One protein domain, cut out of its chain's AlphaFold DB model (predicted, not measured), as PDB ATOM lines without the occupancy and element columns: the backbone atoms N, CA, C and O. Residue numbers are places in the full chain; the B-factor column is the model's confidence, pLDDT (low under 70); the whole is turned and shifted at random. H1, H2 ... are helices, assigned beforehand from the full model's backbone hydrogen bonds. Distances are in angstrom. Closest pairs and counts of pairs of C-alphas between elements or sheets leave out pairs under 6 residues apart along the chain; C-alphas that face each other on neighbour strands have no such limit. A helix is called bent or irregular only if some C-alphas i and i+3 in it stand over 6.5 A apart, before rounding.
ATOM      1  N   LEU A  33     -44.404  16.004  44.269       50.06
ATOM      2  CA  LEU A  33     -43.668  17.038  43.539       50.06
ATOM      3  C   LEU A  33     -42.965  16.408  42.338       50.06
ATOM      4  O   LEU A  33     -42.470  15.287  42.411       50.06
ATOM      5  N   ASN A  34     -42.919  17.143  41.234       59.19
ATOM      6  CA  ASN A  34     -42.189  16.730  40.045       59.19
ATOM      7  C   ASN A  34     -40.714  17.114  40.117       59.19
ATOM      8  O   ASN A  34     -40.369  18.002  40.890       59.19
ATOM      9  N   TYR A  35     -39.861  16.481  39.303       64.00
ATOM     10  CA  TYR A  35     -38.406  16.690  39.332       64.00
ATOM     11  C   TYR A  35     -38.019  18.177  39.358       64.00
ATOM     12  O   TYR A  35     -37.271  18.604  40.232       64.00
ATOM     13  N   CYS A  36     -38.599  18.990  38.471       59.53
ATOM     14  CA  CYS A  36     -38.303  20.420  38.384       59.53
ATOM     15  C   CYS A  36     -38.771  21.192  39.622       59.53
ATOM     16  O   CYS A  36     -37.974  21.884  40.241       59.53
ATOM     17  N   ALA A  37     -40.037  21.044  40.016       61.25
ATOM     18  CA  ALA A  37     -40.601  21.736  41.173       61.25
ATOM     19  C   ALA A  37     -39.900  21.327  42.476       61.25
ATOM     20  O   ALA A  37     -39.633  22.173  43.324       61.25
ATOM     21  N   PHE A  38     -39.563  20.043  42.610       74.06
ATOM     22  CA  PHE A  38     -38.800  19.517  43.733       74.06
ATOM     23  C   PHE A  38     -37.414  20.150  43.797       74.06
ATOM     24  O   PHE A  38     -37.052  20.702  44.828       74.06
ATOM     25  N   HIS A  39     -36.658  20.139  42.696       72.12
ATOM     26  CA  HIS A  39     -35.326  20.737  42.680       72.12
ATOM     27  C   HIS A  39     -35.335  22.265  42.816       72.12
ATOM     28  O   HIS A  39     -34.374  22.805  43.357       72.12
ATOM     29  N   THR A  40     -36.408  22.961  42.425       68.56
ATOM     30  CA  THR A  40     -36.567  24.400  42.696       68.56
ATOM     31  C   THR A  40     -36.672  24.696  44.191       68.56
ATOM     32  O   THR A  40     -36.070  25.658  44.659       68.56
ATOM     33  N   ILE A  41     -37.414  23.885  44.951       73.31
ATOM     34  CA  ILE A  41     -37.609  24.121  46.392       73.31
ATOM     35  C   ILE A  41     -36.578  23.404  47.272       73.31
ATOM     36  O   ILE A  41     -36.444  23.730  48.450       73.31
ATOM     37  N   LEU A  42     -35.847  22.430  46.721       81.25
ATOM     38  CA  LEU A  42     -34.886  21.600  47.446       81.25
ATOM     39  C   LEU A  42     -33.861  22.411  48.264       81.25
ATOM     40  O   LEU A  42     -33.618  22.027  49.407       81.25
ATOM     41  N   PRO A  43     -33.280  23.524  47.772       81.94
ATOM     42  CA  PRO A  43     -32.353  24.328  48.572       81.94
ATOM     43  C   PRO A  43     -33.011  24.927  49.819       81.94
ATOM     44  O   PRO A  43     -32.423  24.894  50.898       81.94
ATOM     45  N   THR A  44     -34.245  25.422  49.692       84.69
ATOM     46  CA  THR A  44     -35.021  25.954  50.820       84.69
ATOM     47  C   THR A  44     -35.323  24.857  51.835       84.69
ATOM     48  O   THR A  44     -35.187  25.080  53.033       84.69
ATOM     49  N   LEU A  45     -35.674  23.653  51.374       87.62
ATOM     50  CA  LEU A  45     -35.897  22.514  52.266       87.62
ATOM     51  C   LEU A  45     -34.618  22.112  53.017       87.62
ATOM     52  O   LEU A  45     -34.677  21.862  54.217       87.62
ATOM     53  N   LYS A  46     -33.464  22.109  52.338       89.25
ATOM     54  CA  LYS A  46     -32.164  21.833  52.967       89.25
ATOM     55  C   LYS A  46     -31.799  22.875  54.025       89.25
ATOM     56  O   LYS A  46     -31.427  22.496  55.122       89.25
ATOM     57  N   GLN A  47     -32.012  24.165  53.761       87.88
ATOM     58  CA  GLN A  47     -31.783  25.214  54.765       87.88
ATOM     59  C   GLN A  47     -32.644  25.048  56.021       87.88
ATOM     60  O   GLN A  47     -32.179  25.310  57.127       87.88
ATOM     61  N   VAL A  48     -33.898  24.619  55.859       91.12
ATOM     62  CA  VAL A  48     -34.778  24.338  57.001       91.12
ATOM     63  C   VAL A  48     -34.228  23.173  57.825       91.12
ATOM     64  O   VAL A  48     -34.195  23.271  59.049       91.12
ATOM     65  N   ILE A  49     -33.743  22.111  57.176       94.00
ATOM     66  CA  ILE A  49     -33.075  20.988  57.854       94.00
ATOM     67  C   ILE A  49     -31.826  21.478  58.594       94.00
ATOM     68  O   ILE A  49     -31.688  21.223  59.785       94.00
ATOM     69  N   ASP A  50     -30.964  22.241  57.923       93.38
ATOM     70  CA  ASP A  50     -29.693  22.721  58.477       93.38
ATOM     71  C   ASP A  50     -29.877  23.688  59.661       93.38
ATOM     72  O   ASP A  50     -28.968  23.850  60.475       93.38
ATOM     73  N   SER A  51     -31.045  24.330  59.777       94.81
ATOM     74  CA  SER A  51     -31.358  25.246  60.883       94.81
ATOM     75  C   SER A  51     -31.632  24.540  62.216       94.81
ATOM     76  O   SER A  51     -31.414  25.133  63.271       94.81
ATOM     77  N   ASP A  52     -32.081  23.283  62.169       94.56
ATOM     78  CA  ASP A  52     -32.288  22.439  63.348       94.56
ATOM     79  C   ASP A  52     -32.163  20.946  62.977       94.56
ATOM     80  O   ASP A  52     -33.163  20.211  62.949       94.56
ATOM     81  N   PRO A  53     -30.938  20.482  62.663       90.88
ATOM     82  CA  PRO A  53     -30.707  19.171  62.051       90.88
ATOM     83  C   PRO A  53     -31.019  18.007  62.995       90.88
ATOM     84  O   PRO A  53     -31.350  16.905  62.557       90.88
ATOM     85  N   GLU A  54     -30.949  18.241  64.306       92.88
ATOM     86  CA  GLU A  54     -31.224  17.209  65.302       92.88
ATOM     87  C   GLU A  54     -32.719  17.015  65.567       92.88
ATOM     88  O   GLU A  54     -33.108  15.978  66.124       92.88
ATOM     89  N   SER A  55     -33.562  17.962  65.135       96.12
ATOM     90  CA  SER A  55     -35.000  17.867  65.341       96.12
ATOM     91  C   SER A  55     -35.599  16.636  64.649       96.12
ATOM     92  O   SER A  55     -35.234  16.284  63.521       96.12
ATOM     93  N   PRO A  56     -36.596  15.984  65.275       93.75
ATOM     94  CA  PRO A  56     -37.314  14.881  64.639       93.75
ATOM     95  C   PRO A  56     -37.954  15.270  63.298       93.75
ATOM     96  O   PRO A  56     -38.089  14.432  62.407       93.75
ATOM     97  N   ALA A  57     -38.351  16.539  63.147       93.12
ATOM     98  CA  ALA A  57     -38.929  17.058  61.915       93.12
ATOM     99  C   ALA A  57     -37.886  17.179  60.796       93.12
ATOM    100  O   ALA A  57     -38.175  16.762  59.676       93.12
ATOM    101  N   ALA A  58     -36.682  17.681  61.095       91.38
ATOM    102  CA  ALA A  58     -35.594  17.782  60.125       91.38
ATOM    103  C   ALA A  58     -35.150  16.405  59.629       91.38
ATOM    104  O   ALA A  58     -35.088  16.192  58.422       91.38
ATOM    105  N   LYS A  59     -34.972  15.436  60.536       93.56
ATOM    106  CA  LYS A  59     -34.627  14.048  60.174       93.56
ATOM    107  C   LYS A  59     -35.670  13.429  59.243       93.56
ATOM    108  O   LYS A  59     -35.337  12.892  58.193       93.56
ATOM    109  N   LYS A  60     -36.956  13.590  59.575       94.19
ATOM    110  CA  LYS A  60     -38.054  13.082  58.743       94.19
ATOM    111  C   LYS A  60     -38.139  13.781  57.383       94.19
ATOM    112  O   LYS A  60     -38.519  13.152  56.400       94.19
ATOM    113  N   LEU A  61     -37.833  15.076  57.324       90.94
ATOM    114  CA  LEU A  61     -37.812  15.830  56.074       90.94
ATOM    115  C   LEU A  61     -36.623  15.422  55.193       90.94
ATOM    116  O   LEU A  61     -36.804  15.288  53.984       90.94
ATOM    117  N   ASP A  62     -35.452  15.174  55.782       91.50
ATOM    118  CA  ASP A  62     -34.279  14.687  55.053       91.50
ATOM    119  C   ASP A  62     -34.533  13.295  54.460       91.50
ATOM    120  O   ASP A  62     -34.365  13.106  53.257       91.50
ATOM    121  N   ASP A  63     -35.089  12.363  55.240       91.56
ATOM    122  CA  ASP A  63     -35.472  11.032  54.746       91.56
ATOM    123  C   ASP A  63     -36.415  11.113  53.531       91.56
ATOM    124  O   ASP A  63     -36.254  10.387  52.544       91.56
ATOM    125  N   LEU A  64     -37.397  12.024  53.574       88.88
ATOM    126  CA  LEU A  64     -38.327  12.255  52.465       88.88
ATOM    127  C   LEU A  64     -37.616  12.809  51.225       88.88
ATOM    128  O   LEU A  64     -37.929  12.400  50.104       88.88
ATOM    129  N   ILE A  65     -36.655  13.715  51.412       88.38
ATOM    130  CA  ILE A  65     -35.839  14.265  50.327       88.38
ATOM    131  C   ILE A  65     -34.984  13.168  49.689       88.38
ATOM    132  O   ILE A  65     -34.983  13.045  48.463       88.38
ATOM    133  N   GLN A  66     -34.300  12.350  50.491       88.62
ATOM    134  CA  GLN A  66     -33.445  11.272  49.991       88.62
ATOM    135  C   GLN A  66     -34.248  10.221  49.222       88.62
ATOM    136  O   GLN A  66     -33.863   9.823  48.120       88.62
ATOM    137  N   ALA A  67     -35.407   9.818  49.750       85.25
ATOM    138  CA  ALA A  67     -36.301   8.888  49.067       85.25
ATOM    139  C   ALA A  67     -36.760   9.434  47.704       85.25
ATOM    140  O   ALA A  67     -36.807   8.695  46.715       85.25
ATOM    141  N   GLN A  68     -37.055  10.734  47.633       79.94
ATOM    142  CA  GLN A  68     -37.462  11.384  46.391       79.94
ATOM    143  C   GLN A  68     -36.314  11.460  45.372       79.94
ATOM    144  O   GLN A  68     -36.536  11.194  44.189       79.94
ATOM    145  N   LEU A  69     -35.090  11.771  45.811       80.62
ATOM    146  CA  LEU A  69     -33.902  11.802  44.947       80.62
ATOM    147  C   LEU A  69     -33.612  10.426  44.336       80.62
ATOM    148  O   LEU A  69     -33.477  10.310  43.119       80.62
ATOM    149  N   GLN A  70     -33.635   9.371  45.151       80.00
ATOM    150  CA  GLN A  70     -33.454   7.998  44.668       80.00
ATOM    151  C   GLN A  70     -34.553   7.568  43.692       80.00
ATOM    152  O   GLN A  70     -34.304   6.811  42.750       80.00
ATOM    153  N   ALA A  71     -35.793   8.018  43.910       74.62
ATOM    154  CA  ALA A  71     -36.885   7.745  42.985       74.62
ATOM    155  C   ALA A  71     -36.624   8.381  41.610       74.62
ATOM    156  O   ALA A  71     -36.920   7.756  40.589       74.62
ATOM    157  N   TYR A  72     -36.032   9.579  41.572       72.25
ATOM    158  CA  TYR A  72     -35.640  10.230  40.323       72.25
ATOM    159  C   TYR A  72     -34.463   9.553  39.630       72.25
ATOM    160  O   TYR A  72     -34.550   9.340  38.423       72.25
ATOM    161  N   GLU A  73     -33.419   9.153  40.357       72.25
ATOM    162  CA  GLU A  73     -32.281   8.420  39.780       72.25
ATOM    163  C   GLU A  73     -32.739   7.127  39.100       72.25
ATOM    164  O   GLU A  73     -32.473   6.911  37.919       72.25
ATOM    165  N   LYS A  74     -33.562   6.320  39.784       70.88
ATOM    166  CA  LYS A  74     -34.132   5.090  39.208       70.88
ATOM    167  C   LYS A  74     -34.955   5.354  37.949       70.88
ATOM    168  O   LYS A  74     -34.974   4.535  37.031       70.88
ATOM    169  N   LEU A  75     -35.679   6.472  37.919       64.69
ATOM    170  CA  LEU A  75     -36.439   6.902  36.748       64.69
ATOM    171  C   LEU A  75     -35.506   7.287  35.595       64.69
ATOM    172  O   LEU A  75     -35.749   6.864  34.467       64.69
ATOM    173  N   MET A  76     -34.437   8.036  35.866       65.38
ATOM    174  CA  MET A  76     -33.439   8.407  34.861       65.38
ATOM    175  C   MET A  76     -32.747   7.176  34.268       65.38
ATOM    176  O   MET A  76     -32.694   7.041  33.043       65.38
ATOM    177  N   ASP A  77     -32.318   6.240  35.114       64.25
ATOM    178  CA  ASP A  77     -31.677   4.989  34.701       64.25
ATOM    179  C   ASP A  77     -32.600   4.140  33.827       64.25
ATOM    180  O   ASP A  77     -32.217   3.697  32.743       64.25
ATOM    181  N   LYS A  78     -33.857   3.966  34.258       59.34
ATOM    182  CA  LYS A  78     -34.877   3.216  33.509       59.34
ATOM    183  C   LYS A  78     -35.079   3.759  32.094       59.34
ATOM    184  O   LYS A  78     -35.441   3.001  31.194       59.34
ATOM    185  N   HIS A  79     -34.882   5.058  31.906       53.78
ATOM    186  CA  HIS A  79     -35.063   5.735  30.628       53.78
ATOM    187  C   HIS A  79     -33.747   5.991  29.875       53.78
ATOM    188  O   HIS A  79     -33.770   6.639  28.832       53.78
ATOM    189  N   GLY A  80     -32.616   5.450  30.348       55.09
ATOM    190  CA  GLY A  80     -31.324   5.551  29.665       55.09
ATOM    191  C   GLY A  80     -30.719   6.957  29.684       55.09
ATOM    192  O   GLY A  80     -29.882   7.280  28.844       55.09
ATOM    193  N   LEU A  81     -31.132   7.805  30.631       58.12
ATOM    194  CA  LEU A  81     -30.655   9.182  30.779       58.12
ATOM    195  C   LEU A  81     -29.390   9.227  31.631       58.12
ATOM    196  O   LEU A  81     -29.363   9.827  32.704       58.12
ATOM    197  N   SER A  82     -28.334   8.581  31.136       60.84
ATOM    198  CA  SER A  82     -27.013   8.630  31.761       60.84
ATOM    199  C   SER A  82     -26.464  10.063  31.812       60.84
ATOM    200  O   SER A  82     -26.851  10.925  31.016       60.84
ATOM    201  N   GLN A  83     -25.497  10.314  32.702       56.81
ATOM    202  CA  GLN A  83     -24.798  11.604  32.791       56.81
ATOM    203  C   GLN A  83     -24.172  12.019  31.446       56.81
ATOM    204  O   GLN A  83     -24.172  13.189  31.071       56.81
ATOM    205  N   GLU A  84     -23.678  11.047  30.680       55.41
ATOM    206  CA  GLU A  84     -23.130  11.250  29.339       55.41
ATOM    207  C   GLU A  84     -24.212  11.652  28.326       55.41
ATOM    208  O   GLU A  84     -24.008  12.564  27.522       55.41
ATOM    209  N   SER A  85     -25.395  11.042  28.420       52.75
ATOM    210  CA  SER A  85     -26.558  11.429  27.621       52.75
ATOM    211  C   SER A  85     -26.972  12.864  27.954       52.75
ATOM    212  O   SER A  85     -27.092  13.682  27.044       52.75
ATOM    213  N   GLN A  86     -27.071  13.227  29.241       53.62
ATOM    214  CA  GLN A  86     -27.290  14.617  29.673       53.62
ATOM    215  C   GLN A  86     -26.255  15.587  29.084       53.62
ATOM    216  O   GLN A  86     -26.633  16.624  28.540       53.62
ATOM    217  N   ASN A  87     -24.968  15.241  29.120       55.03
ATOM    218  CA  ASN A  87     -23.900  16.085  28.582       55.03
ATOM    219  C   ASN A  87     -23.984  16.246  27.055       55.03
ATOM    220  O   ASN A  87     -23.798  17.345  26.531       55.03
ATOM    221  N   SER A  88     -24.314  15.177  26.327       53.62
ATOM    222  CA  SER A  88     -24.531  15.220  24.872       53.62
ATOM    223  C   SER A  88     -25.710  16.125  24.504       53.62
ATOM    224  O   SER A  88     -25.687  16.851  23.508       53.62
ATOM    225  N   LEU A  89     -26.734  16.123  25.350       51.38
ATOM    226  CA  LEU A  89     -27.938  16.920  25.181       51.38
ATOM    227  C   LEU A  89     -27.699  18.398  25.496       51.38
ATOM    228  O   LEU A  89     -28.175  19.249  24.748       51.38
ATOM    229  N   LEU A  90     -26.873  18.703  26.500       50.75
ATOM    230  CA  LEU A  90     -26.375  20.057  26.764       50.75
ATOM    231  C   LEU A  90     -25.565  20.611  25.581       50.75
ATOM    232  O   LEU A  90     -25.742  21.767  25.199       50.75
ATOM    233  N   LYS A  91     -24.727  19.782  24.952       52.88
ATOM    234  CA  LYS A  91     -23.899  20.193  23.809       52.88
ATOM    235  C   LYS A  91     -24.729  20.529  22.562       52.88
ATOM    236  O   LYS A  91     -24.509  21.562  21.942       52.88
ATOM    237  N   LYS A  92     -25.732  19.705  22.240       49.91
ATOM    238  CA  LYS A  92     -26.641  19.950  21.102       49.91
ATOM    239  C   LYS A  92     -27.506  21.203  21.276       49.91
ATOM    240  O   LYS A  92     -27.867  21.829  20.284       49.91
ATOM    241  N   VAL A  93     -27.840  21.565  22.518       47.88
ATOM    242  CA  VAL A  93     -28.539  22.823  22.828       47.88
ATOM    243  C   VAL A  93     -27.627  24.021  22.563       47.88
ATOM    244  O   VAL A  93     -28.056  24.935  21.867       47.88
ATOM    245  N   ALA A  94     -26.373  23.979  23.033       45.09
ATOM    246  CA  ALA A  94     -25.396  25.050  22.809       45.09
ATOM    247  C   ALA A  94     -25.179  25.346  21.311       45.09
ATOM    248  O   ALA A  94     -25.193  26.496  20.891       45.09
ATOM    249  N   GLU A  95     -25.087  24.300  20.487       48.16
ATOM    250  CA  GLU A  95     -24.915  24.415  19.030       48.16
ATOM    251  C   GLU A  95     -26.142  25.006  18.303       48.16
ATOM    252  O   GLU A  95     -26.017  25.516  17.190       48.16
ATOM    253  N   CYS A  96     -27.334  24.948  18.907       42.88
ATOM    254  CA  CYS A  96     -28.558  25.522  18.339       42.88
ATOM    255  C   CYS A  96     -28.829  26.964  18.797       42.88
ATOM    256  O   CYS A  96     -29.630  27.643  18.158       42.88
ATOM    257  N   SER A  97     -28.202  27.421  19.887       37.81
ATOM    258  CA  SER A  97     -28.370  28.770  20.452       37.81
ATOM    259  C   SER A  97     -27.422  29.832  19.877       37.81
ATOM    260  O   SER A  97     -27.652  31.014  20.105       37.81
ATOM    261  N   ASP A  98     -26.410  29.439  19.098       38.72
ATOM    262  CA  ASP A  98     -25.455  30.348  18.432       38.72
ATOM    263  C   ASP A  98     -25.921  30.803  17.024       38.72
ATOM    264  O   ASP A  98     -25.105  31.102  16.147       38.72
ATOM    265  N   ARG A  99     -27.237  30.832  16.773       36.78
ATOM    266  CA  ARG A  99     -27.851  31.255  15.501       36.78
ATOM    267  C   ARG A  99     -28.850  32.387  15.674       36.78
ATOM    268  O   ARG A  99     -29.673  32.307  16.609       36.78
TER     269      ARG A  99
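What this domain is: This is residues 33 to 99 of the 99 residues of the protein "Conserved domain protein" of delta proteobacterium NaphS2 (UniProt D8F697). Two helices, H1 and H2, fold back on each other side by side as a helical hairpin, and a third, H3, sticks out beyond the far end of H2 as a separate arm that touches neither of them. H1 is kinked, H2 is the longest helix and runs on past the hairpin with its residues 74 to 78, and the arm of H3 adds to the length of the whole. The printed part has 67 residues with three named helices, H1, H2 and H3 in that order along the chain, and no named strand, and its class is all helix. It is only just loose, close to extended, with a radius of gyration of the C-alphas of 16.2 A. The outline is elongated, with spans of 51 by 28 by 18 A.

Where its parts are: The printed part begins at Leu 33, and two residues later comes H1, residues 35 to 51, Tyr 35 to Ser 51. C-alpha 35 is at (-38.406, 16.690, 39.332), and H1 measures 24.2 A from first to last C-alpha. H1 is irregular: C-alphas 40 and 43 are 7.2 A apart, and it has a kink of 41 degrees near residue 42. Residues 52 to 55 follow as a tight link. H2 holds residues 56 to 78, Pro 56 to Lys 78, 23 residues over 33.3 A. It starts with C-alpha 56 at (-37.314, 14.881, 64.639). Residues 79 to 82 are a second tight link. H3 holds residues 83 to 97, Gln 83 to Ser 97, and is 21.4 A long, ending with C-alpha 97 at (-28.370, 28.770, 20.452). Asp 98 and Arg 99 come after it, and Arg 99 is the chain's last residue.

How they stand to each other: H1 and H2 touch, with 10 pairs of C-alphas within 8 A. Their closest C-alphas are those of Ile 49 and Ala 58, 4.7 A apart. Their lines stand at a shallow tilt of 28 degrees, though the line of H1 is a rough one. The two run opposite ways, and their centres are 11.6 A apart. With the tight link of four residues between them, they form a helical hairpin. H3 touches no helix. H1 and H3 are apart, with no C-alpha of the one within 8 A of the other. H2 and H3 are apart by the same test, although they follow each other in the chain and four residues join them. In the backbone, every O i to N i+4 pair is within hydrogen-bond range in H2 and H3, while in H1 it is 11 of 13 pairs.

The domain as a whole: The two C-alphas farthest apart are those of Pro 56, the first residue of H2, and Arg 99, at 52.7 A. The C-alphas of Leu 33 and Arg 99, the first and last printed, are 35.2 A apart. Residues 74 to 80 stand free, of which 74 to 78 belong to H2. Residues 83 to 88 of H3 stand free too, as do residues 90 to 99, of which 90 to 97 belong to H3. Without these stretches the body has 44 residues, spans 39 by 17 by 17 A and has a radius of gyration of 11.6 A. The printed part has no cut, and no link between its helices is long. The mean pLDDT of the printed part is 71.3. Of the printed residues, 31 have a pLDDT under 70, which is low confidence, namely residues 33 to 37, residue 40 and residues 75 to 99. The mean pLDDT is 80 in H1, 82 in H2 and 50 in H3.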